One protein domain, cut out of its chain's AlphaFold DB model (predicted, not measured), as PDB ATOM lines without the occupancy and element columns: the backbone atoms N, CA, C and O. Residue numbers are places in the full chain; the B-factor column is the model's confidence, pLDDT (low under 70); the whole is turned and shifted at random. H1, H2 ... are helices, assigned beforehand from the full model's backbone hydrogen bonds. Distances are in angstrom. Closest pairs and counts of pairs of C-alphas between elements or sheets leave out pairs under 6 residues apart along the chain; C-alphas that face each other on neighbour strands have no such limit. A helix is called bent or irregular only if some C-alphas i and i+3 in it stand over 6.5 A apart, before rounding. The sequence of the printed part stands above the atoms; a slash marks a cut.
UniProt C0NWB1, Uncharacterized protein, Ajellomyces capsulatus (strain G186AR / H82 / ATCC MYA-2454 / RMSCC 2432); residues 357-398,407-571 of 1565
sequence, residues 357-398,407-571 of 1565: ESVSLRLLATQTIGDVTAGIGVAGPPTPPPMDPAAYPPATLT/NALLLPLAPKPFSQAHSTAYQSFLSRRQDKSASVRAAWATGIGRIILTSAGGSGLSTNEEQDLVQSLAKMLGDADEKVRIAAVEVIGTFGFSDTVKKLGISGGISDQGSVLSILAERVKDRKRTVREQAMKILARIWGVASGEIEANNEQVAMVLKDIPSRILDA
ATOM      1  N   GLU A 357      40.425 -64.494 -12.143       86.99
ATOM      2  CA  GLU A 357      39.002 -64.382 -12.504       86.99
ATOM      3  C   GLU A 357      38.327 -63.145 -11.888       86.99
ATOM      4  O   GLU A 357      37.515 -62.480 -12.547       86.99
ATOM      5  N   SER A 358      38.732 -62.770 -10.669       88.93
ATOM      6  CA  SER A 358      38.252 -61.569  -9.980       88.93
ATOM      7  C   SER A 358      38.597 -60.294 -10.753       88.93
ATOM      8  O   SER A 358      39.753 -60.001 -11.068       88.93
ATOM      9  N   VAL A 359      37.567 -59.495 -11.041       91.54
ATOM     10  CA  VAL A 359      37.711 -58.200 -11.723       91.54
ATOM     11  C   VAL A 359      38.477 -57.197 -10.855       91.54
ATOM     12  O   VAL A 359      39.183 -56.350 -11.402       91.54
ATOM     13  N   SER A 360      38.370 -57.299  -9.527       88.99
ATOM     14  CA  SER A 360      39.054 -56.418  -8.574       88.99
ATOM     15  C   SER A 360      40.569 -56.626  -8.600       88.99
ATOM     16  O   SER A 360      41.300 -55.642  -8.702       88.99
ATOM     17  N   LEU A 361      41.030 -57.886  -8.621       90.49
ATOM     18  CA  LEU A 361      42.453 -58.232  -8.751       90.49
ATOM     19  C   LEU A 361      43.022 -57.697 -10.072       90.49
ATOM     20  O   LEU A 361      43.924 -56.861 -10.072       90.49
ATOM     21  N   ARG A 362      42.402 -58.049 -11.212       94.26
ATOM     22  CA  ARG A 362      42.853 -57.560 -12.531       94.26
ATOM     23  C   ARG A 362      42.877 -56.035 -12.619       94.26
ATOM     24  O   ARG A 362      43.759 -55.481 -13.275       94.26
ATOM     25  N   LEU A 363      41.928 -55.346 -11.981       94.77
ATOM     26  CA  LEU A 363      41.878 -53.883 -11.933       94.77
ATOM     27  C   LEU A 363      43.045 -53.297 -11.127       94.77
ATOM     28  O   LEU A 363      43.716 -52.388 -11.618       94.77
ATOM     29  N   LEU A 364      43.298 -53.814  -9.923       93.05
ATOM     30  CA  LEU A 364      44.369 -53.340  -9.047       93.05
ATOM     31  C   LEU A 364      45.759 -53.643  -9.628       93.05
ATOM     32  O   LEU A 364      46.595 -52.738  -9.686       93.05
ATOM     33  N   ALA A 365      45.981 -54.848 -10.158       95.06
ATOM     34  CA  ALA A 365      47.205 -55.214 -10.866       95.06
ATOM     35  C   ALA A 365      47.438 -54.333 -12.111       95.06
ATOM     36  O   ALA A 365      48.532 -53.797 -12.292       95.06
ATOM     37  N   THR A 366      46.398 -54.078 -12.923       97.35
ATOM     38  CA  THR A 366      46.490 -53.197 -14.109       97.35
ATOM     39  C   THR A 366      46.860 -51.761 -13.732       97.35
ATOM     40  O   THR A 366      47.728 -51.167 -14.369       97.35
ATOM     41  N   GLN A 367      46.244 -51.195 -12.688       96.22
ATOM     42  CA  GLN A 367      46.617 -49.865 -12.187       96.22
ATOM     43  C   GLN A 367      48.055 -49.841 -11.657       96.22
ATOM     44  O   GLN A 367      48.786 -48.884 -11.892       96.22
ATOM     45  N   THR A 368      48.458 -50.890 -10.939       95.83
ATOM     46  CA  THR A 368      49.752 -50.955 -10.253       95.83
ATOM     47  C   THR A 368      50.901 -51.088 -11.237       95.83
ATOM     48  O   THR A 368      51.825 -50.288 -11.163       95.83
ATOM     49  N   ILE A 369      50.819 -52.001 -12.210       96.42
ATOM     50  CA  ILE A 369      51.842 -52.143 -13.260       96.42
ATOM     51  C   ILE A 369      51.884 -50.900 -14.165       96.42
ATOM     52  O   ILE A 369      52.969 -50.462 -14.551       96.42
ATOM     53  N   GLY A 370      50.733 -50.276 -14.446       96.13
ATOM     54  CA  GLY A 370      50.670 -49.010 -15.182       96.13
ATOM     55  C   GLY A 370      51.406 -47.865 -14.473       96.13
ATOM     56  O   GLY A 370      52.240 -47.200 -15.087       96.13
ATOM     57  N   ASP A 371      51.148 -47.667 -13.178       95.89
ATOM     58  CA  ASP A 371      51.790 -46.613 -12.382       95.89
ATOM     59  C   ASP A 371      53.279 -46.910 -12.108       95.89
ATOM     60  O   ASP A 371      54.112 -46.020 -12.268       95.89
ATOM     61  N   VAL A 372      53.640 -48.170 -11.830       95.29
ATOM     62  CA  VAL A 372      55.033 -48.654 -11.719       95.29
ATOM     63  C   VAL A 372      55.833 -48.377 -12.999       95.29
ATOM     64  O   VAL A 372      56.935 -47.829 -12.932       95.29
ATOM     65  N   THR A 373      55.266 -48.676 -14.172       95.75
ATOM     66  CA  THR A 373      55.912 -48.409 -15.472       95.75
ATOM     67  C   THR A 373      56.025 -46.907 -15.756       95.75
ATOM     68  O   THR A 373      56.989 -46.462 -16.374       95.75
ATOM     69  N   ALA A 374      55.072 -46.103 -15.279       95.02
ATOM     70  CA  ALA A 374      55.123 -44.644 -15.355       95.02
ATOM     71  C   ALA A 374      56.038 -43.994 -14.291       95.02
ATOM     72  O   ALA A 374      56.154 -42.769 -14.260       95.02
ATOM     73  N   GLY A 375      56.677 -44.770 -13.405       93.90
ATOM     74  CA  GLY A 375      57.491 -44.246 -12.301       93.90
ATOM     75  C   GLY A 375      56.691 -43.451 -11.261       93.90
ATOM     76  O   GLY A 375      57.240 -42.554 -10.619       93.90
ATOM     77  N   ILE A 376      55.391 -43.728 -11.138       93.13
ATOM     78  CA  ILE A 376      54.445 -43.034 -10.259       93.13
ATOM     79  C   ILE A 376      54.323 -43.800  -8.939       93.13
ATOM     80  O   ILE A 376      53.857 -44.939  -8.903       93.13
ATOM     81  N   GLY A 377      54.733 -43.143  -7.853       90.38
ATOM     82  CA  GLY A 377      54.638 -43.652  -6.486       90.38
ATOM     83  C   GLY A 377      53.235 -43.548  -5.872       90.38
ATOM     84  O   GLY A 377      52.259 -43.187  -6.536       90.38
ATOM     85  N   VAL A 378      53.125 -43.823  -4.569       89.56
ATOM     86  CA  VAL A 378      51.860 -43.715  -3.817       89.56
ATOM     87  C   VAL A 378      51.388 -42.264  -3.668       89.56
ATOM     88  O   VAL A 378      50.184 -42.018  -3.590       89.56
ATOM     89  N   ALA A 379      52.310 -41.296  -3.732       84.71
ATOM     90  CA  ALA A 379      51.991 -39.868  -3.739       84.71
ATOM     91  C   ALA A 379      51.126 -39.431  -4.945       84.71
ATOM     92  O   ALA A 379      50.426 -38.421  -4.865       84.71
ATOM     93  N   GLY A 380      51.125 -40.209  -6.036       87.69
ATOM     94  CA  GLY A 380      50.292 -39.983  -7.217       87.69
ATOM     95  C   GLY A 380      51.028 -39.362  -8.414       87.69
ATOM     96  O   GLY A 380      52.242 -39.159  -8.376       87.69
ATOM     97  N   PRO A 381      50.306 -39.118  -9.527       87.42
ATOM     98  CA  PRO A 381      50.888 -38.592 -10.761       87.42
ATOM     99  C   PRO A 381      51.416 -37.155 -10.594       87.42
ATOM    100  O   PRO A 381      50.919 -36.414  -9.740       87.42
ATOM    101  N   PRO A 382      52.349 -36.712 -11.459       85.27
ATOM    102  CA  PRO A 382      52.765 -35.315 -11.510       85.27
ATOM    103  C   PRO A 382      51.564 -34.397 -11.774       85.27
ATOM    104  O   PRO A 382      50.667 -34.728 -12.555       85.27
ATOM    105  N   THR A 383      51.558 -33.221 -11.148       82.61
ATOM    106  CA  THR A 383      50.535 -32.194 -11.388       82.61
ATOM    107  C   THR A 383      50.546 -31.768 -12.861       82.61
ATOM    108  O   THR A 383      51.602 -31.329 -13.328       82.61
ATOM    109  N   PRO A 384      49.414 -31.841 -13.591       82.03
ATOM    110  CA  PRO A 384      49.356 -31.396 -14.981       82.03
ATOM    111  C   PRO A 384      49.799 -29.931 -15.131       82.03
ATOM    112  O   PRO A 384      49.426 -29.098 -14.297       82.03
ATOM    113  N   PRO A 385      50.577 -29.587 -16.171       81.56
ATOM    114  CA  PRO A 385      51.048 -28.221 -16.380       81.56
ATOM    115  C   PRO A 385      49.881 -27.256 -16.672       81.56
ATOM    116  O   PRO A 385      48.842 -27.672 -17.198       81.56
ATOM    117  N   PRO A 386      50.023 -25.956 -16.351       82.95
ATOM    118  CA  PRO A 386      48.932 -24.989 -16.441       82.95
ATOM    119  C   PRO A 386      48.525 -24.696 -17.895       82.95
ATOM    120  O   PRO A 386      49.130 -23.881 -18.586       82.95
ATOM    121  N   MET A 387      47.444 -25.340 -18.339       88.53
ATOM    122  CA  MET A 387      46.814 -25.129 -19.646       88.53
ATOM    123  C   MET A 387      45.647 -24.130 -19.524       88.53
ATOM    124  O   MET A 387      44.476 -24.531 -19.528       88.53
ATOM    125  N   ASP A 388      45.978 -22.840 -19.377       91.01
ATOM    126  CA  ASP A 388      45.029 -21.713 -19.366       91.01
ATOM    127  C   ASP A 388      44.898 -21.074 -20.767       91.01
ATOM    128  O   ASP A 388      45.820 -20.390 -21.216       91.01
ATOM    129  N   PRO A 389      43.751 -21.229 -21.458       92.94
ATOM    130  CA  PRO A 389      43.503 -20.613 -22.761       92.94
ATOM    131  C   PRO A 389      43.451 -19.086 -22.738       92.94
ATOM    132  O   PRO A 389      43.494 -18.477 -23.805       92.94
ATOM    133  N   ALA A 390      43.292 -18.462 -21.567       92.26
ATOM    134  CA  ALA A 390      43.226 -17.015 -21.420       92.26
ATOM    135  C   ALA A 390      44.591 -16.370 -21.112       92.26
ATOM    136  O   ALA A 390      44.657 -15.144 -21.035       92.26
ATOM    137  N   ALA A 391      45.670 -17.140 -20.944       90.55
ATOM    138  CA  ALA A 391      46.988 -16.603 -20.610       90.55
ATOM    139  C   ALA A 391      47.520 -15.618 -21.674       90.55
ATOM    140  O   ALA A 391      47.323 -15.801 -22.878       90.55
ATOM    141  N   TYR A 392      48.218 -14.567 -21.226       87.73
ATOM    142  CA  TYR A 392      48.934 -13.637 -22.103       87.73
ATOM    143  C   TYR A 392      50.273 -13.195 -21.472       87.73
ATOM    144  O   TYR A 392      50.257 -12.768 -20.313       87.73
ATOM    145  N   PRO A 393      51.410 -13.232 -22.200       87.25
ATOM    146  CA  PRO A 393      51.559 -13.738 -23.571       87.25
ATOM    147  C   PRO A 393      51.196 -15.235 -23.691       87.25
ATOM    148  O   PRO A 393      51.246 -15.942 -22.682       87.25
ATOM    149  N   PRO A 394      50.783 -15.718 -24.881       85.70
ATOM    150  CA  PRO A 394      50.454 -17.129 -25.090       85.70
ATOM    151  C   PRO A 394      51.650 -18.053 -24.823       85.70
ATOM    152  O   PRO A 394      52.804 -17.624 -24.869       85.70
ATOM    153  N   ALA A 395      51.379 -19.335 -24.579       85.96
ATOM    154  CA  ALA A 395      52.432 -20.331 -24.410       85.96
ATOM    155  C   ALA A 395      53.179 -20.583 -25.730       85.96
ATOM    156  O   ALA A 395      52.562 -20.679 -26.791       85.96
ATOM    157  N   THR A 396      54.500 -20.750 -25.651       87.79
ATOM    158  CA  THR A 396      55.358 -21.112 -26.788       87.79
ATOM    159  C   THR A 396      55.918 -22.526 -26.628       87.79
ATOM    160  O   THR A 396      56.094 -23.024 -25.515       87.79
ATOM    161  N   LEU A 397      56.224 -23.197 -27.739       85.34
ATOM    162  CA  LEU A 397      56.700 -24.587 -27.769       85.34
ATOM    163  C   LEU A 397      58.121 -24.751 -27.185       85.34
ATOM    164  O   LEU A 397      58.521 -25.856 -26.792       85.34
ATOM    165  N   THR A 398      58.868 -23.646 -27.140       78.77
ATOM    166  CA  THR A 398      60.206 -23.487 -26.547       78.77
ATOM    167  C   THR A 398      60.189 -22.851 -25.156       78.77
ATOM    168  O   THR A 398      61.231 -22.805 -24.507       78.77
ATOM    169  N   ASN A 407      57.676 -30.947  -6.480       79.92
ATOM    170  CA  ASN A 407      57.512 -31.822  -5.329       79.92
ATOM    171  C   ASN A 407      58.226 -33.151  -5.628       79.92
ATOM    172  O   ASN A 407      57.828 -33.865  -6.552       79.92
ATOM    173  N   ALA A 408      59.260 -33.487  -4.853       83.80
ATOM    174  CA  ALA A 408      60.084 -34.673  -5.089       83.80
ATOM    175  C   ALA A 408      59.286 -35.986  -4.970       83.80
ATOM    176  O   ALA A 408      59.669 -37.004  -5.550       83.80
ATOM    177  N   LEU A 409      58.148 -35.962  -4.271       86.28
ATOM    178  CA  LEU A 409      57.234 -37.096  -4.151       86.28
ATOM    179  C   LEU A 409      56.410 -37.326  -5.431       86.28
ATOM    180  O   LEU A 409      56.084 -38.465  -5.738       86.28
ATOM    181  N   LEU A 410      56.130 -36.269  -6.205       87.00
ATOM    182  CA  LEU A 410      55.337 -36.325  -7.446       87.00
ATOM    183  C   LEU A 410      56.190 -36.391  -8.725       87.00
ATOM    184  O   LEU A 410      55.644 -36.508  -9.823       87.00
ATOM    185  N   LEU A 411      57.517 -36.294  -8.609       88.21
ATOM    186  CA  LEU A 411      58.435 -36.424  -9.740       88.21
ATOM    187  C   LEU A 411      58.460 -37.889 -10.234       88.21
ATOM    188  O   LEU A 411      58.844 -38.765  -9.450       88.21
ATOM    189  N   PRO A 412      58.098 -38.184 -11.498       88.97
ATOM    190  CA  PRO A 412      58.147 -39.545 -12.026       88.97
ATOM    191  C   PRO A 412      59.571 -40.098 -11.994       88.97
ATOM    192  O   PRO A 412      60.502 -39.438 -12.456       88.97
ATOM    193  N   LEU A 413      59.736 -41.306 -11.455       90.99
ATOM    194  CA  LEU A 413      61.022 -41.992 -11.383       90.99
ATOM    195  C   LEU A 413      60.817 -43.507 -11.466       90.99
ATOM    196  O   LEU A 413      60.334 -44.126 -10.522       90.99
ATOM    197  N   ALA A 414      61.212 -44.104 -12.588       90.85
ATOM    198  CA  ALA A 414      61.381 -45.545 -12.740       90.85
ATOM    199  C   ALA A 414      62.887 -45.867 -12.624       90.85
ATOM    200  O   ALA A 414      63.629 -45.570 -13.562       90.85
ATOM    201  N   PRO A 415      63.381 -46.443 -11.505       88.59
ATOM    202  CA  PRO A 415      64.826 -46.617 -11.303       88.59
ATOM    203  C   PRO A 415      65.477 -47.613 -12.276       88.59
ATOM    204  O   PRO A 415      66.691 -47.585 -12.468       88.59
ATOM    205  N   LYS A 416      64.671 -48.492 -12.884       90.24
ATOM    206  CA  LYS A 416      65.029 -49.395 -13.988       90.24
ATOM    207  C   LYS A 416      63.868 -49.393 -15.002       90.24
ATOM    208  O   LYS A 416      62.721 -49.258 -14.567       90.24
ATOM    209  N   PRO A 417      64.098 -49.550 -16.321       91.23
ATOM    210  CA  PRO A 417      63.008 -49.583 -17.298       91.23
ATOM    211  C   PRO A 417      62.153 -50.843 -17.096       91.23
ATOM    212  O   PRO A 417      62.618 -51.958 -17.344       91.23
ATOM    213  N   PHE A 418      60.904 -50.693 -16.639       94.21
ATOM    214  CA  PHE A 418      60.054 -51.839 -16.273       94.21
ATOM    215  C   PHE A 418      59.802 -52.792 -17.456       94.21
ATOM    216  O   PHE A 418      59.835 -54.007 -17.282       94.21
ATOM    217  N   SER A 419      59.650 -52.258 -18.673       91.59
ATOM    218  CA  SER A 419      59.479 -53.043 -19.906       91.59
ATOM    219  C   SER A 419      60.683 -53.931 -20.253       91.59
ATOM    220  O   SER A 419      60.515 -54.935 -20.945       91.59
ATOM    221  N   GLN A 420      61.880 -53.602 -19.752       91.51
ATOM    222  CA  GLN A 420      63.099 -54.401 -19.917       91.51
ATOM    223  C   GLN A 420      63.315 -55.355 -18.733       91.51
ATOM    224  O   GLN A 420      63.658 -56.515 -18.945       91.51
ATOM    225  N   ALA A 421      63.087 -54.888 -17.501       91.80
ATOM    226  CA  ALA A 421      63.267 -55.682 -16.283       91.80
ATOM    227  C   ALA A 421      62.217 -56.800 -16.127       91.80
ATOM    228  O   ALA A 421      62.545 -57.904 -15.700       91.80
ATOM    229  N   HIS A 422      60.962 -56.524 -16.497       94.14
ATOM    230  CA  HIS A 422      59.812 -57.416 -16.315       94.14
ATOM    231  C   HIS A 422      58.967 -57.477 -17.595       94.14
ATOM    232  O   HIS A 422      57.775 -57.157 -17.621       94.14
ATOM    233  N   SER A 423      59.615 -57.869 -18.694       93.77
ATOM    234  CA  SER A 423      59.034 -57.859 -20.040       93.77
ATOM    235  C   SER A 423      57.774 -58.723 -20.188       93.77
ATOM    236  O   SER A 423      56.864 -58.322 -20.913       93.77
ATOM    237  N   THR A 424      57.664 -59.851 -19.474       95.43
ATOM    238  CA  THR A 424      56.444 -60.682 -19.440       95.43
ATOM    239  C   THR A 424      55.280 -59.905 -18.832       95.43
ATOM    240  O   THR A 424      54.306 -59.625 -19.531       95.43
ATOM    241  N   ALA A 425      55.438 -59.419 -17.596       95.78
ATOM    242  CA  ALA A 425      54.431 -58.650 -16.871       95.78
ATOM    243  C   ALA A 425      53.989 -57.398 -17.644       95.78
ATOM    244  O   ALA A 425      52.803 -57.061 -17.659       95.78
ATOM    245  N   TYR A 426      54.917 -56.742 -18.349       95.67
ATOM    246  CA  TYR A 426      54.606 -55.619 -19.230       95.67
ATOM    247  C   TYR A 426      53.744 -56.034 -20.436       95.67
ATOM    248  O   TYR A 426      52.719 -55.401 -20.691       95.67
ATOM    249  N   GLN A 427      54.071 -57.121 -21.147       95.81
ATOM    250  CA  GLN A 427      53.238 -57.625 -22.253       95.81
ATOM    251  C   GLN A 427      51.868 -58.132 -21.766       95.81
ATOM    252  O   GLN A 427      50.833 -57.840 -22.378       95.81
ATOM    253  N   SER A 428      51.832 -58.810 -20.620       96.37
ATOM    254  CA  SER A 428      50.603 -59.219 -19.936       96.37
ATOM    255  C   SER A 428      49.737 -58.006 -19.578       96.37
ATOM    256  O   SER A 428      48.533 -58.022 -19.852       96.37
ATOM    257  N   PHE A 429      50.327 -56.904 -19.101       97.30
ATOM    258  CA  PHE A 429      49.636 -55.626 -18.909       97.30
ATOM    259  C   PHE A 429      49.128 -55.036 -20.236       97.30
ATOM    260  O   PHE A 429      47.944 -54.713 -20.332       97.30
ATOM    261  N   LEU A 430      49.952 -54.955 -21.290       96.27
ATOM    262  CA  LEU A 430      49.538 -54.445 -22.610       96.27
ATOM    263  C   LEU A 430      48.339 -55.215 -23.197       96.27
ATOM    264  O   LEU A 430      47.481 -54.618 -23.856       96.27
ATOM    265  N   SER A 431      48.217 -56.513 -22.905       95.62
ATOM    266  CA  SER A 431      47.067 -57.325 -23.324       95.62
ATOM    267  C   SER A 431      45.733 -56.908 -22.675       95.62
ATOM    268  O   SER A 431      44.676 -57.096 -23.282       95.62
ATOM    269  N   ARG A 432      45.743 -56.288 -21.480       96.18
ATOM    270  CA  ARG A 432      44.516 -55.911 -20.742       96.18
ATOM    271  C   ARG A 432      43.678 -54.831 -21.437       96.18
ATOM    272  O   ARG A 432      42.506 -54.674 -21.101       96.18
ATOM    273  N   ARG A 433      44.190 -54.194 -22.501       95.60
ATOM    274  CA  ARG A 433      43.394 -53.432 -23.491       95.60
ATOM    275  C   ARG A 433      42.189 -54.223 -24.037       95.60
ATOM    276  O   ARG A 433      41.229 -53.628 -24.517       95.60
ATOM    277  N   GLN A 434      42.244 -55.556 -23.996       95.31
ATOM    278  CA  GLN A 434      41.202 -56.475 -24.468       95.31
ATOM    279  C   GLN A 434      40.441 -57.189 -23.327       95.31
ATOM    280  O   GLN A 434      39.740 -58.164 -23.592       95.31
ATOM    281  N   ASP A 435      40.543 -56.727 -22.072       97.19
ATOM    282  CA  ASP A 435      39.808 -57.335 -20.950       97.19
ATOM    283  C   ASP A 435      38.280 -57.265 -21.139       97.19
ATOM    284  O   ASP A 435      37.737 -56.291 -21.665       97.19
ATOM    285  N   LYS A 436      37.565 -58.281 -20.643       95.57
ATOM    286  CA  LYS A 436      36.093 -58.326 -20.647       95.57
ATOM    287  C   LYS A 436      35.474 -57.188 -19.816       95.57
ATOM    288  O   LYS A 436      34.351 -56.775 -20.085       95.57
ATOM    289  N   SER A 437      36.187 -56.686 -18.805       96.65
ATOM    290  CA  SER A 437      35.740 -55.606 -17.924       96.65
ATOM    291  C   SER A 437      36.088 -54.224 -18.480       96.65
ATOM    292  O   SER A 437      37.258 -53.864 -18.637       96.65
ATOM    293  N   ALA A 438      35.067 -53.391 -18.695       96.95
ATOM    294  CA  ALA A 438      35.250 -51.983 -19.045       96.95
ATOM    295  C   ALA A 438      36.060 -51.203 -17.990       96.95
ATOM    296  O   ALA A 438      36.852 -50.343 -18.358       96.95
ATOM    297  N   SER A 439      35.932 -51.532 -16.699       97.37
ATOM    298  CA  SER A 439      36.709 -50.882 -15.631       97.37
ATOM    299  C   SER A 439      38.210 -51.164 -15.753       97.37
ATOM    300  O   SER A 439      39.017 -50.256 -15.572       97.37
ATOM    301  N   VAL A 440      38.588 -52.399 -16.111       97.81
ATOM    302  CA  VAL A 440      39.995 -52.784 -16.332       97.81
ATOM    303  C   VAL A 440      40.549 -52.070 -17.566       97.81
ATOM    304  O   VAL A 440      41.622 -51.476 -17.498       97.81
ATOM    305  N   ARG A 441      39.788 -52.022 -18.669       98.04
ATOM    306  CA  ARG A 441      40.187 -51.303 -19.895       98.04
ATOM    307  C   ARG A 441      40.281 -49.783 -19.708       98.04
ATOM    308  O   ARG A 441      41.159 -49.154 -20.293       98.04
ATOM    309  N   ALA A 442      39.435 -49.192 -18.863       98.09
ATOM    310  CA  ALA A 442      39.519 -47.778 -18.496       98.09
ATOM    311  C   ALA A 442      40.783 -47.483 -17.667       98.09
ATOM    312  O   ALA A 442      41.522 -46.554 -17.984       98.09
ATOM    313  N   ALA A 443      41.086 -48.314 -16.663       97.63
ATOM    314  CA  ALA A 443      42.330 -48.209 -15.899       97.63
ATOM    315  C   ALA A 443      43.578 -48.411 -16.775       97.63
ATOM    316  O   ALA A 443      44.561 -47.691 -16.616       97.63
ATOM    317  N   TRP A 444      43.513 -49.336 -17.739       98.29
ATOM    318  CA  TRP A 444      44.559 -49.553 -18.737       98.29
ATOM    319  C   TRP A 444      44.811 -48.296 -19.583       98.29
ATOM    320  O   TRP A 444      45.954 -47.865 -19.706       98.29
ATOM    321  N   ALA A 445      43.756 -47.655 -20.102       98.05
ATOM    322  CA  ALA A 445      43.876 -46.409 -20.865       98.05
ATOM    323  C   ALA A 445      44.550 -45.290 -20.046       98.05
ATOM    324  O   ALA A 445      45.467 -44.630 -20.542       98.05
ATOM    325  N   THR A 446      44.166 -45.132 -18.774       97.53
ATOM    326  CA  THR A 446      44.798 -44.183 -17.843       97.53
ATOM    327  C   THR A 446      46.274 -44.511 -17.593       97.53
ATOM    328  O   THR A 446      47.112 -43.610 -17.630       97.53
ATOM    329  N   GLY A 447      46.620 -45.784 -17.375       96.48
ATOM    330  CA  GLY A 447      48.007 -46.222 -17.182       96.48
ATOM    331  C   GLY A 447      48.884 -45.940 -18.404       96.48
ATOM    332  O   GLY A 447      49.966 -45.379 -18.278       96.48
ATOM    333  N   ILE A 448      48.391 -46.235 -19.607       97.11
ATOM    334  CA  ILE A 448      49.115 -46.000 -20.867       97.11
ATOM    335  C   ILE A 448      49.336 -44.506 -21.119       97.11
ATOM    336  O   ILE A 448      50.448 -44.103 -21.457       97.11
ATOM    337  N   GLY A 449      48.321 -43.669 -20.885       96.00
ATOM    338  CA  GLY A 449      48.480 -42.216 -20.962       96.00
ATOM    339  C   GLY A 449      49.526 -41.686 -19.972       96.00
ATOM    340  O   GLY A 449      50.341 -40.846 -20.347       96.00
ATOM    341  N   ARG A 450      49.586 -42.235 -18.747       95.66
ATOM    342  CA  ARG A 450      50.639 -41.926 -17.759       95.66
ATOM    343  C   ARG A 450      52.029 -42.379 -18.216       95.66
ATOM    344  O   ARG A 450      52.980 -41.614 -18.067       95.66
ATOM    345  N   ILE A 451      52.166 -43.568 -18.807       96.69
ATOM    346  CA  ILE A 451      53.447 -44.076 -19.335       96.69
ATOM    347  C   ILE A 451      53.981 -43.161 -20.449       96.69
ATOM    348  O   ILE A 451      55.149 -42.780 -20.408       96.69
ATOM    349  N   ILE A 452      53.133 -42.738 -21.395       95.71
ATOM    350  CA  ILE A 452      53.523 -41.800 -22.464       95.71
ATOM    351  C   ILE A 452      53.883 -40.425 -21.866       95.71
ATOM    352  O   ILE A 452      54.956 -39.883 -22.138       95.71
ATOM    353  N   LEU A 453      53.026 -39.866 -21.000       93.34
ATOM    354  CA  LEU A 453      53.235 -38.549 -20.382       93.34
ATOM    355  C   LEU A 453      54.558 -38.477 -19.602       93.34
ATOM    356  O   LEU A 453      55.307 -37.515 -19.756       93.34
ATOM    357  N   THR A 454      54.880 -39.518 -18.833       93.43
ATOM    358  CA  THR A 454      56.112 -39.616 -18.025       93.43
ATOM    359  C   THR A 454      57.332 -40.137 -18.792       93.43
ATOM    360  O   THR A 454      58.421 -40.181 -18.222       93.43
ATOM    361  N   SER A 455      57.174 -40.550 -20.059       93.75
ATOM    362  CA  SER A 455      58.196 -41.280 -20.831       93.75
ATOM    363  C   SER A 455      58.765 -42.470 -20.041       93.75
ATOM    364  O   SER A 455      59.971 -42.561 -19.814       93.75
ATOM    365  N   ALA A 456      57.861 -43.339 -19.574       94.12
ATOM    366  CA  ALA A 456      58.134 -44.476 -18.690       94.12
ATOM    367  C   ALA A 456      58.946 -44.083 -17.438       94.12
ATOM    368  O   ALA A 456      60.052 -44.576 -17.208       94.12
ATOM    369  N   GLY A 457      58.434 -43.126 -16.654       91.45
ATOM    370  CA  GLY A 457      59.085 -42.670 -15.420       91.45
ATOM    371  C   GLY A 457      60.475 -42.061 -15.626       91.45
ATOM    372  O   GLY A 457      61.345 -42.232 -14.774       91.45
ATOM    373  N   GLY A 458      60.709 -41.414 -16.771       90.18
ATOM    374  CA  GLY A 458      62.009 -40.862 -17.156       90.18
ATOM    375  C   GLY A 458      63.018 -41.875 -17.710       90.18
ATOM    376  O   GLY A 458      64.102 -41.460 -18.114       90.18
ATOM    377  N   SER A 459      62.687 -43.172 -17.781       88.62
ATOM    378  CA  SER A 459      63.578 -44.188 -18.370       88.62
ATOM    379  C   SER A 459      63.652 -44.133 -19.904       88.62
ATOM    380  O   SER A 459      64.619 -44.617 -20.491       88.62
ATOM    381  N   GLY A 460      62.680 -43.473 -20.545       85.08
ATOM    382  CA  GLY A 460      62.604 -43.285 -21.990       85.08
ATOM    383  C   GLY A 460      61.775 -44.360 -22.695       85.08
ATOM    384  O   GLY A 460      61.671 -45.497 -22.246       85.08
ATOM    385  N   LEU A 461      61.183 -43.983 -23.828       89.96
ATOM    386  CA  LEU A 461      60.472 -44.879 -24.742       89.96
ATOM    387  C   LEU A 461      61.177 -44.855 -26.100       89.96
ATOM    388  O   LEU A 461      61.724 -43.824 -26.499       89.96
ATOM    389  N   SER A 462      61.150 -45.969 -26.833       90.77
ATOM    390  CA  SER A 462      61.545 -45.937 -28.246       90.77
ATOM    391  C   SER A 462      60.456 -45.256 -29.084       90.77
ATOM    392  O   SER A 462      59.274 -45.370 -28.768       90.77
ATOM    393  N   THR A 463      60.814 -44.578 -30.180       88.63
ATOM    394  CA  THR A 463      59.830 -43.864 -31.024       88.63
ATOM    395  C   THR A 463      58.731 -44.790 -31.561       88.63
ATOM    396  O   THR A 463      57.579 -44.380 -31.654       88.63
ATOM    397  N   ASN A 464      59.069 -46.048 -31.862       91.60
ATOM    398  CA  ASN A 464      58.102 -47.054 -32.308       91.60
ATOM    399  C   ASN A 464      57.144 -47.454 -31.172       91.60
ATOM    400  O   ASN A 464      55.939 -47.526 -31.382       91.60
ATOM    401  N   GLU A 465      57.667 -47.669 -29.962       91.98
ATOM    402  CA  GLU A 465      56.862 -48.003 -28.782       91.98
ATOM    403  C   GLU A 465      55.946 -46.838 -28.378       91.98
ATOM    404  O   GLU A 465      54.765 -47.052 -28.124       91.98
ATOM    405  N   GLU A 466      56.437 -45.596 -28.402       93.35
ATOM    406  CA  GLU A 466      55.607 -44.413 -28.149       93.35
ATOM    407  C   GLU A 466      54.482 -44.280 -29.194       93.35
ATOM    408  O   GLU A 466      53.332 -44.043 -28.824       93.35
ATOM    409  N   GLN A 467      54.762 -44.541 -30.479       93.72
ATOM    410  CA  GLN A 467      53.736 -44.607 -31.530       93.72
ATOM    411  C   GLN A 467      52.708 -45.726 -31.289       93.72
ATOM    412  O   GLN A 467      51.504 -45.467 -31.365       93.72
ATOM    413  N   ASP A 468      53.138 -46.946 -30.958       93.76
ATOM    414  CA  ASP A 468      52.239 -48.081 -30.696       93.76
ATOM    415  C   ASP A 468      51.370 -47.870 -29.443       93.76
ATOM    416  O   ASP A 468      50.187 -48.247 -29.425       93.76
ATOM    417  N   LEU A 469      51.916 -47.222 -28.408       95.72
ATOM    418  CA  LEU A 469      51.189 -46.818 -27.204       95.72
ATOM    419  C   LEU A 469      50.162 -45.719 -27.523       95.72
ATOM    420  O   LEU A 469      48.988 -45.877 -27.176       95.72
ATOM    421  N   VAL A 470      50.546 -44.662 -28.252       96.10
ATOM    422  CA  VAL A 470      49.633 -43.587 -28.693       96.10
ATOM    423  C   VAL A 470      48.515 -44.139 -29.584       96.10
ATOM    424  O   VAL A 470      47.337 -43.860 -29.345       96.10
ATOM    425  N   GLN A 471      48.830 -45.002 -30.555       94.75
ATOM    426  CA  GLN A 471      47.829 -45.637 -31.418       94.75
ATOM    427  C   GLN A 471      46.934 -46.623 -30.648       94.75
ATOM    428  O   GLN A 471      45.799 -46.894 -31.053       94.75
ATOM    429  N   SER A 472      47.413 -47.171 -29.529       94.49
ATOM    430  CA  SER A 472      46.610 -48.014 -28.643       94.49
ATOM    431  C   SER A 472      45.702 -47.213 -27.710       94.49
ATOM    432  O   SER A 472      44.567 -47.637 -27.489       94.49
ATOM    433  N   LEU A 473      46.131 -46.037 -27.242       95.79
ATOM    434  CA  LEU A 473      45.270 -45.063 -26.561       95.79
ATOM    435  C   LEU A 473      44.181 -44.536 -27.513       95.79
ATOM    436  O   LEU A 473      43.008 -44.481 -27.146       95.79
ATOM    437  N   ALA A 474      44.531 -44.267 -28.775       95.50
ATOM    438  CA  ALA A 474      43.578 -43.876 -29.814       95.50
ATOM    439  C   ALA A 474      42.470 -44.927 -30.039       95.50
ATOM    440  O   ALA A 474      41.307 -44.576 -30.233       95.50
ATOM    441  N   LYS A 475      42.788 -46.226 -29.924       95.19
ATOM    442  CA  LYS A 475      41.785 -47.312 -29.969       95.19
ATOM    443  C   LYS A 475      40.827 -47.287 -28.766       95.19
ATOM    444  O   LYS A 475      39.685 -47.706 -28.918       95.19
ATOM    445  N   MET A 476      41.242 -46.775 -27.603       96.70
ATOM    446  CA  MET A 476      40.388 -46.655 -26.406       96.70
ATOM    447  C   MET A 476      39.420 -45.466 -26.473       96.70
ATOM    448  O   MET A 476      38.306 -45.562 -25.963       96.70
ATOM    449  N   LEU A 477      39.765 -44.397 -27.199       96.74
ATOM    450  CA  LEU A 477      38.796 -43.356 -27.578       96.74
ATOM    451  C   LEU A 477      37.659 -43.916 -28.453       96.74
ATOM    452  O   LEU A 477      36.547 -43.397 -28.426       96.74
ATOM    453  N   GLY A 478      37.918 -44.979 -29.219       93.64
ATOM    454  CA  GLY A 478      36.928 -45.662 -30.057       93.64
ATOM    455  C   GLY A 478      36.107 -46.751 -29.352       93.64
ATOM    456  O   GLY A 478      35.330 -47.427 -30.025       93.64
ATOM    457  N   ASP A 479      36.277 -46.964 -28.042       96.98
ATOM    458  CA  ASP A 479      35.707 -48.130 -27.357       96.98
ATOM    459  C   ASP A 479      34.168 -48.137 -27.276       96.98
ATOM    460  O   ASP A 479      33.520 -47.090 -27.273       96.98
ATOM    461  N   ALA A 480      33.564 -49.321 -27.151       95.29
ATOM    462  CA  ALA A 480      32.121 -49.477 -26.974       95.29
ATOM    463  C   ALA A 480      31.599 -48.882 -25.646       95.29
ATOM    464  O   ALA A 480      30.538 -48.248 -25.637       95.29
ATOM    465  N   ASP A 481      32.338 -49.029 -24.542       96.99
ATOM    466  CA  ASP A 481      31.910 -48.579 -23.212       96.99
ATOM    467  C   ASP A 481      32.303 -47.115 -22.943       96.99
ATOM    468  O   ASP A 481      33.412 -46.667 -23.247       96.99
ATOM    469  N   GLU A 482      31.385 -46.339 -22.364       95.89
ATOM    470  CA  GLU A 482      31.607 -44.914 -22.101       95.89
ATOM    471  C   GLU A 482      32.671 -44.645 -21.027       95.89
ATOM    472  O   GLU A 482      33.320 -43.603 -21.084       95.89
ATOM    473  N   LYS A 483      32.892 -45.578 -20.090       95.94
ATOM    474  CA  LYS A 483      33.912 -45.481 -19.033       95.94
ATOM    475  C   LYS A 483      35.325 -45.599 -19.598       95.94
ATOM    476  O   LYS A 483      36.240 -44.951 -19.105       95.94
ATOM    477  N   VAL A 484      35.498 -46.395 -20.655       97.99
ATOM    478  CA  VAL A 484      36.778 -46.504 -21.371       97.99
ATOM    479  C   VAL A 484      37.018 -45.238 -22.193       97.99
ATOM    480  O   VAL A 484      38.098 -44.652 -22.110       97.99
ATOM    481  N   ARG A 485      35.991 -44.754 -22.912       97.67
ATOM    482  CA  ARG A 485      36.101 -43.517 -23.701       97.67
ATOM    483  C   ARG A 485      36.356 -42.281 -22.838       97.67
ATOM    484  O   ARG A 485      37.209 -41.483 -23.210       97.67
ATOM    485  N   ILE A 486      35.673 -42.114 -21.698       97.31
ATOM    486  CA  ILE A 486      35.904 -40.959 -20.810       97.31
ATOM    487  C   ILE A 486      37.314 -40.993 -20.207       97.31
ATOM    488  O   ILE A 486      38.000 -39.982 -20.283       97.31
ATOM    489  N   ALA A 487      37.804 -42.146 -19.735       97.64
ATOM    490  CA  ALA A 487      39.160 -42.269 -19.194       97.64
ATOM    491  C   ALA A 487      40.242 -41.957 -20.249       97.64
ATOM    492  O   ALA A 487      41.207 -41.249 -19.966       97.64
ATOM    493  N   ALA A 488      40.051 -42.420 -21.491       97.86
ATOM    494  CA  ALA A 488      40.941 -42.104 -22.609       97.86
ATOM    495  C   ALA A 488      40.900 -40.612 -23.010       97.86
ATOM    496  O   ALA A 488      41.922 -40.060 -23.413       97.86
ATOM    497  N   VAL A 489      39.749 -39.942 -22.875       97.85
ATOM    498  CA  VAL A 489      39.613 -38.486 -23.071       97.85
ATOM    499  C   VAL A 489      40.295 -37.715 -21.932       97.85
ATOM    500  O   VAL A 489      41.096 -36.819 -22.190       97.85
ATOM    501  N   GLU A 490      40.019 -38.072 -20.677       96.25
ATOM    502  CA  GLU A 490      40.541 -37.403 -19.480       96.25
ATOM    503  C   GLU A 490      42.066 -37.502 -19.373       96.25
ATOM    504  O   GLU A 490      42.713 -36.501 -19.067       96.25
ATOM    505  N   VAL A 491      42.661 -38.658 -19.699       95.23
ATOM    506  CA  VAL A 491      44.124 -38.815 -19.667       95.23
ATOM    507  C   VAL A 491      44.833 -38.042 -20.785       95.23
ATOM    508  O   VAL A 491      45.969 -37.625 -20.596       95.23
ATOM    509  N   ILE A 492      44.177 -37.755 -21.918       95.51
ATOM    510  CA  ILE A 492      44.716 -36.794 -22.901       95.51
ATOM    511  C   ILE A 492      44.648 -35.365 -22.339       95.51
ATOM    512  O   ILE A 492      45.560 -34.570 -22.552       95.51
ATOM    513  N   GLY A 493      43.621 -35.053 -21.545       93.95
ATOM    514  CA  GLY A 493      43.463 -33.765 -20.864       93.95
ATOM    515  C   GLY A 493      44.555 -33.410 -19.845       93.95
ATOM    516  O   GLY A 493      44.614 -32.252 -19.434       93.95
ATOM    517  N   THR A 494      45.422 -34.352 -19.450       93.22
ATOM    518  CA  THR A 494      46.571 -34.086 -18.561       93.22
ATOM    519  C   THR A 494      47.869 -33.718 -19.289       93.22
ATOM    520  O   THR A 494      48.837 -33.338 -18.633       93.22
ATOM    521  N   PHE A 495      47.920 -33.827 -20.621       93.31
ATOM    522  CA  PHE A 495      49.121 -33.503 -21.399       93.31
ATOM    523  C   PHE A 495      49.318 -31.985 -21.505       93.31
ATOM    524  O   PHE A 495      48.381 -31.232 -21.776       93.31
ATOM    525  N   GLY A 496      50.560 -31.528 -21.326       91.49
ATOM    526  CA  GLY A 496      50.924 -30.132 -21.560       91.49
ATOM    527  C   GLY A 496      50.940 -29.768 -23.040       91.49
ATOM    528  O   GLY A 496      50.884 -30.632 -23.915       91.49
ATOM    529  N   PHE A 497      51.066 -28.474 -23.341       92.67
ATOM    530  CA  PHE A 497      51.155 -27.988 -24.721       92.67
ATOM    531  C   PHE A 497      52.333 -28.626 -25.477       92.67
ATOM    532  O   PHE A 497      52.147 -29.142 -26.579       92.67
ATOM    533  N   SER A 498      53.515 -28.684 -24.848       91.90
ATOM    534  CA  SER A 498      54.689 -29.346 -25.431       91.90
ATOM    535  C   SER A 498      54.451 -30.838 -25.681       91.90
ATOM    536  O   SER A 498      54.706 -31.294 -26.789       91.90
ATOM    537  N   ASP A 499      53.923 -31.591 -24.711       92.06
ATOM    538  CA  ASP A 499      53.683 -33.036 -24.859       92.06
ATOM    539  C   ASP A 499      52.558 -33.357 -25.852       92.06
ATOM    540  O   ASP A 499      52.627 -34.346 -26.579       92.06
ATOM    541  N   THR A 500      51.538 -32.503 -25.943       94.51
ATOM    542  CA  THR A 500      50.457 -32.654 -26.928       94.51
ATOM    543  C   THR A 500      51.011 -32.572 -28.353       94.51
ATOM    544  O   THR A 500      50.687 -33.411 -29.190       94.51
ATOM    545  N   VAL A 501      51.897 -31.607 -28.624       94.09
ATOM    546  CA  VAL A 501      52.536 -31.450 -29.941       94.09
ATOM    547  C   VAL A 501      53.627 -32.505 -30.175       94.09
ATOM    548  O   VAL A 501      53.702 -33.068 -31.264       94.09
ATOM    549  N   LYS A 502      54.468 -32.788 -29.171       91.71
ATOM    550  CA  LYS A 502      55.683 -33.616 -29.319       91.71
ATOM    551  C   LYS A 502      55.473 -35.118 -29.117       91.71
ATOM    552  O   LYS A 502      56.276 -35.864 -29.657       91.71
ATOM    553  N   LYS A 503      54.446 -35.552 -28.372       93.01
ATOM    554  CA  LYS A 503      54.153 -36.973 -28.080       93.01
ATOM    555  C   LYS A 503      52.877 -37.454 -28.768       93.01
ATOM    556  O   LYS A 503      52.908 -38.375 -29.576       93.01
ATOM    557  N   LEU A 504      51.742 -36.796 -28.515       94.06
ATOM    558  CA  LEU A 504      50.460 -37.197 -29.121       94.06
ATOM    559  C   LEU A 504      50.437 -36.918 -30.638       94.06
ATOM    560  O   LEU A 504      49.990 -37.761 -31.423       94.06
ATOM    561  N   GLY A 505      51.002 -35.778 -31.049       90.95
ATOM    562  CA  GLY A 505      51.168 -35.376 -32.450       90.95
ATOM    563  C   GLY A 505      52.114 -36.245 -33.291       90.95
ATOM    564  O   GLY A 505      52.108 -36.105 -34.511       90.95
ATOM    565  N   ILE A 506      52.876 -37.182 -32.700       87.27
ATOM    566  CA  ILE A 506      53.706 -38.139 -33.467       87.27
ATOM    567  C   ILE A 506      52.822 -39.003 -34.388       87.27
ATOM    568  O   ILE A 506      53.238 -39.375 -35.482       87.27
ATOM    569  N   SER A 507      51.579 -39.282 -33.974       82.29
ATOM    570  CA  SER A 507      50.591 -40.050 -34.752       82.29
ATOM    571  C   SER A 507      49.890 -39.261 -35.874       82.29
ATOM    572  O   SER A 507      48.956 -39.778 -36.487       82.29
ATOM    573  N   GLY A 508      50.314 -38.021 -36.138       89.82
ATOM    574  CA  GLY A 508      49.659 -37.089 -37.057       89.82
ATOM    575  C   GLY A 508      48.786 -36.048 -36.347       89.82
ATOM    576  O   GLY A 508      48.500 -36.132 -35.150       89.82
ATOM    577  N   GLY A 509      48.369 -35.039 -37.106       91.27
ATOM    578  CA  GLY A 509      47.505 -33.956 -36.649       91.27
ATOM    579  C   GLY A 509      46.024 -34.329 -36.601       91.27
ATOM    580  O   GLY A 509      45.605 -35.436 -36.939       91.27
ATOM    581  N   ILE A 510      45.186 -33.370 -36.208       93.28
ATOM    582  CA  ILE A 510      43.723 -33.551 -36.136       93.28
ATOM    583  C   ILE A 510      43.033 -33.742 -37.505       93.28
ATOM    584  O   ILE A 510      41.870 -34.160 -37.582       93.28
ATOM    585  N   SER A 511      43.736 -33.440 -38.595       88.76
ATOM    586  CA  SER A 511      43.264 -33.652 -39.968       88.76
ATOM    587  C   SER A 511      43.689 -35.015 -40.543       88.76
ATOM    588  O   SER A 511      43.054 -35.486 -41.490       88.76
ATOM    589  N   ASP A 512      44.648 -35.704 -39.914       92.05
ATOM    590  CA  ASP A 512      45.116 -37.034 -40.319       92.05
ATOM    591  C   ASP A 512      44.196 -38.143 -39.783       92.05
ATOM    592  O   ASP A 512      44.019 -38.321 -38.575       92.05
ATOM    593  N   GLN A 513      43.588 -38.915 -40.688       87.85
ATOM    594  CA  GLN A 513      42.634 -39.960 -40.310       87.85
ATOM    595  C   GLN A 513      43.325 -41.104 -39.558       87.85
ATOM    596  O   GLN A 513      44.204 -41.771 -40.095       87.85
ATOM    597  N   GLY A 514      42.867 -41.369 -38.332       87.62
ATOM    598  CA  GLY A 514      43.395 -42.428 -37.465       87.62
ATOM    599  C   GLY A 514      44.366 -41.952 -36.378       87.62
ATOM    600  O   GLY A 514      44.659 -42.738 -35.473       87.62
ATOM    601  N   SER A 515      44.798 -40.684 -36.415       94.18
ATOM    602  CA  SER A 515      45.592 -40.075 -35.339       94.18
ATOM    603  C   SER A 515      44.797 -40.004 -34.030       94.18
ATOM    604  O   SER A 515      43.557 -39.951 -34.026       94.18
ATOM    605  N   VAL A 516      45.500 -39.952 -32.894       95.97
ATOM    606  CA  VAL A 516      44.847 -39.844 -31.576       95.97
ATOM    607  C   VAL A 516      43.999 -38.568 -31.461       95.97
ATOM    608  O   VAL A 516      42.905 -38.595 -30.896       95.97
ATOM    609  N   LEU A 517      44.451 -37.467 -32.073       96.29
ATOM    610  CA  LEU A 517      43.752 -36.181 -32.070       96.29
ATOM    611  C   LEU A 517      42.532 -36.181 -33.002       96.29
ATOM    612  O   LEU A 517      41.492 -35.637 -32.631       96.29
ATOM    613  N   SER A 518      42.605 -36.829 -34.171       95.29
ATOM    614  CA  SER A 518      41.444 -36.964 -35.061       95.29
ATOM    615  C   SER A 518      40.356 -37.849 -34.444       95.29
ATOM    616  O   SER A 518      39.176 -37.532 -34.575       95.29
ATOM    617  N   ILE A 519      40.712 -38.931 -33.741       95.81
ATOM    618  CA  ILE A 519      39.722 -39.801 -33.076       95.81
ATOM    619  C   ILE A 519      39.137 -39.117 -31.824       95.81
ATOM    620  O   ILE A 519      37.943 -39.257 -31.541       95.81
ATOM    621  N   LEU A 520      39.923 -38.294 -31.115       96.86
ATOM    622  CA  LEU A 520      39.412 -37.409 -30.060       96.86
ATOM    623  C   LEU A 520      38.408 -36.386 -30.624       96.86
ATOM    624  O   LEU A 520      37.376 -36.131 -30.005       96.86
ATOM    625  N   ALA A 521      38.654 -35.858 -31.825       95.90
ATOM    626  CA  ALA A 521      37.742 -34.940 -32.507       95.90
ATOM    627  C   ALA A 521      36.381 -35.572 -32.844       95.90
ATOM    628  O   ALA A 521      35.354 -34.900 -32.768       95.90
ATOM    629  N   GLU A 522      36.327 -36.876 -33.135       94.85
ATOM    630  CA  GLU A 522      35.049 -37.588 -33.278       94.85
ATOM    631  C   GLU A 522      34.242 -37.619 -31.975       94.85
ATOM    632  O   GLU A 522      33.009 -37.595 -32.010       94.85
ATOM    633  N   ARG A 523      34.911 -37.644 -30.810       95.72
ATOM    634  CA  ARG A 523      34.231 -37.694 -29.504       95.72
ATOM    635  C   ARG A 523      33.445 -36.424 -29.199       95.72
ATOM    636  O   ARG A 523      32.481 -36.483 -28.444       95.72
ATOM    637  N   VAL A 524      33.738 -35.316 -29.878       95.35
ATOM    638  CA  VAL A 524      32.909 -34.099 -29.859       95.35
ATOM    639  C   VAL A 524      31.468 -34.371 -30.341       95.35
ATOM    640  O   VAL A 524      30.547 -33.631 -29.999       95.35
ATOM    641  N   LYS A 525      31.233 -35.476 -31.065       93.45
ATOM    642  CA  LYS A 525      29.908 -35.947 -31.507       93.45
ATOM    643  C   LYS A 525      29.481 -37.273 -30.833       93.45
ATOM    644  O   LYS A 525      28.558 -37.925 -31.315       93.45
ATOM    645  N   ASP A 526      30.113 -37.684 -29.722       94.72
ATOM    646  CA  ASP A 526      29.829 -38.962 -29.036       94.72
ATOM    647  C   ASP A 526      28.372 -39.071 -28.548       94.72
ATOM    648  O   ASP A 526      27.732 -38.076 -28.217       94.72
ATOM    649  N   ARG A 527      27.821 -40.283 -28.441       90.71
ATOM    650  CA  ARG A 527      26.440 -40.475 -27.961       90.71
ATOM    651  C   ARG A 527      26.242 -40.022 -26.509       90.71
ATOM    652  O   ARG A 527      25.128 -39.649 -26.152       90.71
ATOM    653  N   LYS A 528      27.286 -40.055 -25.672       93.91
ATOM    654  CA  LYS A 528      27.194 -39.730 -24.240       93.91
ATOM    655  C   LYS A 528      27.670 -38.303 -23.948       93.91
ATOM    656  O   LYS A 528      28.756 -37.903 -24.363       93.91
ATOM    657  N   ARG A 529      26.847 -37.535 -23.216       92.78
ATOM    658  CA  ARG A 529      27.077 -36.102 -22.943       92.78
ATOM    659  C   ARG A 529      28.406 -35.843 -22.231       92.78
ATOM    660  O   ARG A 529      29.130 -34.964 -22.671       92.78
ATOM    661  N   THR A 530      28.750 -36.631 -21.213       94.51
ATOM    662  CA  THR A 530      30.009 -36.518 -20.452       94.51
ATOM    663  C   THR A 530      31.252 -36.667 -21.335       94.51
ATOM    664  O   THR A 530      32.137 -35.815 -21.292       94.51
ATOM    665  N   VAL A 531      31.286 -37.701 -22.186       96.67
ATOM    666  CA  VAL A 531      32.389 -37.971 -23.131       96.67
ATOM    667  C   VAL A 531      32.561 -36.808 -24.110       96.67
ATOM    668  O   VAL A 531      33.668 -36.297 -24.274       96.67
ATOM    669  N   ARG A 532      31.458 -36.348 -24.714       95.23
ATOM    670  CA  ARG A 532      31.451 -35.187 -25.616       95.23
ATOM    671  C   ARG A 532      31.903 -33.904 -24.925       95.23
ATOM    672  O   ARG A 532      32.674 -33.144 -25.506       95.23
ATOM    673  N   GLU A 533      31.407 -33.652 -23.719       95.74
ATOM    674  CA  GLU A 533      31.678 -32.427 -22.975       95.74
ATOM    675  C   GLU A 533      33.166 -32.301 -22.639       95.74
ATOM    676  O   GLU A 533      33.763 -31.269 -22.943       95.74
ATOM    677  N   GLN A 534      33.792 -33.363 -22.117       96.75
ATOM    678  CA  GLN A 534      35.234 -33.342 -21.861       96.75
ATOM    679  C   GLN A 534      36.051 -33.282 -23.156       96.75
ATOM    680  O   GLN A 534      36.975 -32.477 -23.242       96.75
ATOM    681  N   ALA A 535      35.692 -34.046 -24.196       97.82
ATOM    682  CA  ALA A 535      36.423 -34.024 -25.465       97.82
ATOM    683  C   ALA A 535      36.417 -32.631 -26.118       97.82
ATOM    684  O   ALA A 535      37.466 -32.137 -26.533       97.82
ATOM    685  N   MET A 536      35.258 -31.958 -26.152       97.66
ATOM    686  CA  MET A 536      35.144 -30.607 -26.709       97.66
ATOM    687  C   MET A 536      35.912 -29.578 -25.864       97.66
ATOM    688  O   MET A 536      36.640 -28.757 -26.422       97.66
ATOM    689  N   LYS A 537      35.812 -29.650 -24.525       97.50
ATOM    690  CA  LYS A 537      36.531 -28.752 -23.602       97.50
ATOM    691  C   LYS A 537      38.053 -28.934 -23.666       97.50
ATOM    692  O   LYS A 537      38.778 -27.942 -23.626       97.50
ATOM    693  N   ILE A 538      38.550 -30.167 -23.791       96.94
ATOM    694  CA  ILE A 538      39.989 -30.471 -23.896       96.94
ATOM    695  C   ILE A 538      40.553 -29.985 -25.234       96.94
ATOM    696  O   ILE A 538      41.545 -29.258 -25.236       96.94
ATOM    697  N   LEU A 539      39.898 -30.293 -26.358       97.77
ATOM    698  CA  LEU A 539      40.333 -29.815 -27.675       97.77
ATOM    699  C   LEU A 539      40.350 -28.282 -27.750       97.77
ATOM    700  O   LEU A 539      41.357 -27.696 -28.146       97.77
ATOM    701  N   ALA A 540      39.281 -27.619 -27.300       97.84
ATOM    702  CA  ALA A 540      39.222 -26.159 -27.271       97.84
ATOM    703  C   ALA A 540      40.320 -25.536 -26.394       97.84
ATOM    704  O   ALA A 540      40.886 -24.506 -26.762       97.84
ATOM    705  N   ARG A 541      40.659 -26.172 -25.263       97.42
ATOM    706  CA  ARG A 541      41.752 -25.740 -24.381       97.42
ATOM    707  C   ARG A 541      43.110 -25.864 -25.069       97.42
ATOM    708  O   ARG A 541      43.897 -24.926 -25.014       97.42
ATOM    709  N   ILE A 542      43.365 -26.990 -25.741       96.38
ATOM    710  CA  ILE A 542      44.598 -27.230 -26.504       96.38
ATOM    711  C   ILE A 542      44.776 -26.152 -27.584       96.38
ATOM    712  O   ILE A 542      45.828 -25.518 -27.638       96.38
ATOM    713  N   TRP A 543      43.740 -25.875 -28.387       97.25
ATOM    714  CA  TRP A 543      43.796 -24.812 -29.400       97.25
ATOM    715  C   TRP A 543      43.971 -23.418 -28.784       97.25
ATOM    716  O   TRP A 543      44.796 -22.635 -29.246       97.25
ATOM    717  N   GLY A 544      43.226 -23.107 -27.720       95.51
ATOM    718  CA  GLY A 544      43.250 -21.792 -27.077       95.51
ATOM    719  C   GLY A 544      44.547 -21.470 -26.324       95.51
ATOM    720  O   GLY A 544      44.815 -20.296 -26.084       95.51
ATOM    721  N   VAL A 545      45.356 -22.479 -25.983       95.05
ATOM    722  CA  VAL A 545      46.748 -22.309 -25.522       95.05
ATOM    723  C   VAL A 545      47.706 -22.182 -26.715       95.05
ATOM    724  O   VAL A 545      48.589 -21.329 -26.704       95.05
ATOM    725  N   ALA A 546      47.501 -22.979 -27.769       95.18
ATOM    726  CA  ALA A 546      48.323 -22.977 -28.982       95.18
ATOM    727  C   ALA A 546      48.134 -21.743 -29.891       95.18
ATOM    728  O   ALA A 546      48.908 -21.557 -30.831       95.18
ATOM    729  N   SER A 547      47.115 -20.904 -29.657       94.67
ATOM    730  CA  SER A 547      46.654 -19.910 -30.639       94.67
ATOM    731  C   SER A 547      47.718 -18.893 -31.066       94.67
ATOM    732  O   SER A 547      47.673 -18.440 -32.202       94.67
ATOM    733  N   GLY A 548      48.677 -18.548 -30.195       93.29
ATOM    734  CA  GLY A 548      49.778 -17.630 -30.529       93.29
ATOM    735  C   GLY A 548      50.845 -18.244 -31.445       93.29
ATOM    736  O   GLY A 548      51.361 -17.574 -32.333       93.29
ATOM    737  N   GLU A 549      51.137 -19.537 -31.293       94.65
ATOM    738  CA  GLU A 549      52.034 -20.277 -32.195       94.65
ATOM    739  C   GLU A 549      51.351 -20.575 -33.545       94.65
ATOM    740  O   GLU A 549      52.004 -20.610 -34.587       94.65
ATOM    741  N   ILE A 550      50.021 -20.735 -33.546       95.24
ATOM    742  CA  ILE A 550      49.206 -20.860 -34.767       95.24
ATOM    743  C   ILE A 550      49.125 -19.513 -35.510       95.24
ATOM    744  O   ILE A 550      49.246 -19.491 -36.732       95.24
ATOM    745  N   GLU A 551      48.978 -18.394 -34.792       94.41
ATOM    746  CA  GLU A 551      49.065 -17.029 -35.338       94.41
ATOM    747  C   GLU A 551      50.444 -16.754 -35.959       94.41
ATOM    748  O   GLU A 551      50.534 -16.311 -37.103       94.41
ATOM    749  N   ALA A 552      51.524 -17.096 -35.246       92.14
ATOM    750  CA  ALA A 552      52.897 -17.026 -35.749       92.14
ATOM    751  C   ALA A 552      53.203 -18.042 -36.874       92.14
ATOM    752  O   ALA A 552      54.313 -18.052 -37.405       92.14
ATOM    753  N   ASN A 553      52.230 -18.886 -37.245       91.12
ATOM    754  CA  ASN A 553      52.319 -19.912 -38.282       91.12
ATOM    755  C   ASN A 553      53.508 -20.881 -38.086       91.12
ATOM    756  O   ASN A 553      54.180 -21.270 -39.042       91.12
ATOM    757  N   ASN A 554      53.760 -21.288 -36.836       93.21
ATOM    758  CA  ASN A 554      54.728 -22.332 -36.500       93.21
ATOM    759  C   ASN A 554      54.279 -23.667 -37.114       93.21
ATOM    760  O   ASN A 554      53.273 -24.236 -36.687       93.21
ATOM    761  N   GLU A 555      55.022 -24.169 -38.105       90.68
ATOM    762  CA  GLU A 555      54.638 -25.335 -38.914       90.68
ATOM    763  C   GLU A 555      54.301 -26.571 -38.067       90.68
ATOM    764  O   GLU A 555      53.275 -27.211 -38.307       90.68
ATOM    765  N   GLN A 556      55.095 -26.873 -37.031       92.38
ATOM    766  CA  GLN A 556      54.875 -28.052 -36.187       92.38
ATOM    767  C   GLN A 556      53.579 -27.939 -35.370       92.38
ATOM    768  O   GLN A 556      52.861 -28.925 -35.206       92.38
ATOM    769  N   VAL A 557      53.253 -26.746 -34.866       94.19
ATOM    770  CA  VAL A 557      52.032 -26.522 -34.075       94.19
ATOM    771  C   VAL A 557      50.810 -26.429 -34.990       94.19
ATOM    772  O   VAL A 557      49.774 -27.037 -34.709       94.19
ATOM    773  N   ALA A 558      50.929 -25.707 -36.106       93.28
ATOM    774  CA  ALA A 558      49.851 -25.500 -37.062       93.28
ATOM    775  C   ALA A 558      49.409 -26.817 -37.721       93.28
ATOM    776  O   ALA A 558      48.214 -27.104 -37.735       93.28
ATOM    777  N   MET A 559      50.348 -27.650 -38.185       92.24
ATOM    778  CA  MET A 559      50.047 -28.953 -38.800       92.24
ATOM    779  C   MET A 559      49.277 -29.888 -37.854       92.24
ATOM    780  O   MET A 559      48.405 -30.637 -38.291       92.24
ATOM    781  N   VAL A 560      49.572 -29.840 -36.551       94.27
ATOM    782  CA  VAL A 560      48.970 -30.750 -35.566       94.27
ATOM    783  C   VAL A 560      47.627 -30.226 -35.035       94.27
ATOM    784  O   VAL A 560      46.693 -31.015 -34.867       94.27
ATOM    785  N   LEU A 561      47.510 -28.913 -34.777       95.86
ATOM    786  CA  LEU A 561      46.441 -28.336 -33.944       95.86
ATOM    787  C   LEU A 561      45.545 -27.280 -34.616       95.86
ATOM    788  O   LEU A 561      44.481 -26.988 -34.064       95.86
ATOM    789  N   LYS A 562      45.921 -26.696 -35.764       94.45
ATOM    790  CA  LYS A 562      45.204 -25.545 -36.363       94.45
ATOM    791  C   LYS A 562      43.701 -25.790 -36.525       94.45
ATOM    792  O   LYS A 562      42.902 -24.943 -36.131       94.45
ATOM    793  N   ASP A 563      43.331 -26.947 -37.069       94.50
ATOM    794  CA  ASP A 563      41.971 -27.223 -37.550       94.50
ATOM    795  C   ASP A 563      40.997 -27.681 -36.435       94.50
ATOM    796  O   ASP A 563      39.862 -28.082 -36.710       94.50
ATOM    797  N   ILE A 564      41.399 -27.607 -35.157       97.21
ATOM    798  CA  ILE A 564      40.545 -27.937 -33.999       97.21
ATOM    799  C   ILE A 564      39.186 -27.210 -34.013       97.21
ATOM    800  O   ILE A 564      38.164 -27.892 -33.862       97.21
ATOM    801  N   PRO A 565      39.104 -25.877 -34.213       97.46
ATOM    802  CA  PRO A 565      37.827 -25.171 -34.166       97.46
ATOM    803  C   PRO A 565      36.880 -25.625 -35.281       97.46
ATOM    804  O   PRO A 565      35.672 -25.685 -35.053       97.46
ATOM    805  N   SER A 566      37.419 -26.051 -36.434       96.18
ATOM    806  CA  SER A 566      36.634 -26.669 -37.506       96.18
ATOM    807  C   SER A 566      35.904 -27.909 -37.012       96.18
ATOM    808  O   SER A 566      34.683 -27.982 -37.109       96.18
ATOM    809  N   ARG A 567      36.626 -28.869 -36.417       94.55
ATOM    810  CA  ARG A 567      36.033 -30.121 -35.910       94.55
ATOM    811  C   ARG A 567      35.006 -29.889 -34.800       94.55
ATOM    812  O   ARG A 567      34.042 -30.649 -34.702       94.55
ATOM    813  N   ILE A 568      35.209 -28.852 -33.984       97.07
ATOM    814  CA  ILE A 568      34.283 -28.455 -32.918       97.07
ATOM    815  C   ILE A 568      32.983 -27.901 -33.512       97.07
ATOM    816  O   ILE A 568      31.914 -28.442 -33.235       97.07
ATOM    817  N   LEU A 569      33.057 -26.884 -34.376       96.05
ATOM    818  CA  LEU A 569      31.876 -26.272 -35.001       96.05
ATOM    819  C   LEU A 569      31.117 -27.252 -35.907       96.05
ATOM    820  O   LEU A 569      29.891 -27.219 -35.971       96.05
ATOM    821  N   ASP A 570      31.822 -28.200 -36.524       90.34
ATOM    822  CA  ASP A 570      31.243 -29.280 -37.327       90.34
ATOM    823  C   ASP A 570      30.289 -30.200 -36.525       90.34
ATOM    824  O   ASP A 570      29.542 -30.994 -37.103       90.34
ATOM    825  N   ALA A 571      30.278 -30.117 -35.188       92.17
ATOM    826  CA  ALA A 571      29.296 -30.787 -34.332       92.17
ATOM    827  C   ALA A 571      27.903 -30.124 -34.353       92.17
ATOM    828  O   ALA A 571      26.922 -30.783 -34.005       92.17
TER     829      ALA A 571
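This is residues 357 to 398 and 407 to 571 of the 1565 residues of an uncharacterized protein of Ajellomyces capsulatus (strain G186AR / H82 / ATCC MYA-2454 / RMSCC 2432) (UniProt C0NWB1). The chain is wound in stacked turns, a short solenoid two layers of helices deep: H1, H4, H6 and H10 lie side by side and run the same way in one layer, and H3, H5, H9 and H12 run back in the other. Along the chain the short helix H2 comes between H1 and H3, H7 and H8 between H6 and H9, and H11 between H10 and H12, and the unnamed stretch 374 to 398 runs from the H1 end of the stack toward H10. The printed part has 207 residues with twelve named helices, H1 to H12 in order, and no named strand; its class is all helix. It is compact, with a radius of gyration of the C-alphas of 16.8 A and spans of 50 by 38 by 29 A.

The longest helix, H10, residues 529 to 551, is irregular, C-alphas 545 and 548 being 7.5 A apart, with a kink of 44 degrees near residue 545. With residues 530 to 538 alone it touches H6, residues 482 to 492, at a shallow tilt of 20 degrees, the same way; C-alphas 486 and 531 are closest, 5.2 A. H6 touches H4, residues 438 to 454, at 8 degrees, the same way, with C-alphas 442 and 484 closest at 4.2 A. H4 touches H1, residues 359 to 373, at 5 degrees, the same way, with C-alphas 370 and 447 closest at 4.3 A. H5, residues 463 to 477, touches H9, residues 516 to 523, at 5 degrees, the same way, with C-alphas 474 and 516 closest at 4.6 A. H9 touches H12, residues 564 to 569, at 10 degrees, the same way, with C-alphas 521 and 567 closest at 6.1 A. H3, residues 423 to 434, is close to H5 but not clearly touching, and touches H4 at a steep tilt of 52 degrees, opposite ways, with C-alphas 433 and 441 closest at 5.3 A. H4, H5 and H6 form an up and down bundle, each running against the one before. H11, residues 555 to 561, forms a hairpin with H10, with C-alphas 550 and 558 closest at 5.2 A. H7, residues 497 to 502, touches H10 about perpendicular, at 85 degrees, with C-alphas 497 and 542 closest at 6.8 A. H8, residues 504 to 507, touches H5, with C-alphas 467 and 507 closest at 6.4 A. H2, residues 418 to 421, only just touches H1, with 3 pairs of C-alphas within 8 A, the closest being 373 and 418 at 5.4 A. Every O i to N i+4 pair is within hydrogen-bond range in H1, H4, H5, H7 and H12, against 5 of 8 in H3, 6 of 7 in H6, 3 of 4 in H9, 17 of 19 in H10 and 2 of 3 in H11; H2 and H8 are too short for such a pair.

H10 measures 31.6 A from first to last C-alpha, H4 24.3 A, H5 21.3 A, H1 21.0 A and H3 18.4 A. H1 begins at C-alpha 359, (37.711, -58.200, -11.723). H10 begins at C-alpha 529, (27.077, -36.102, -22.943), and H12 ends at C-alpha 569, (31.876, -26.272, -35.001).

The two C-alphas farthest apart, those of Glu 357 and Ala 552, are 54.6 A apart. Residues 399 to 406 are not printed, and C-alphas 398 and 407 are 23.0 A apart across the cut, which lies in the link from H1 to H2. Of the links that are printed whole, none is long. The mean pLDDT of the printed part is 93.3, and no printed residue is under 70.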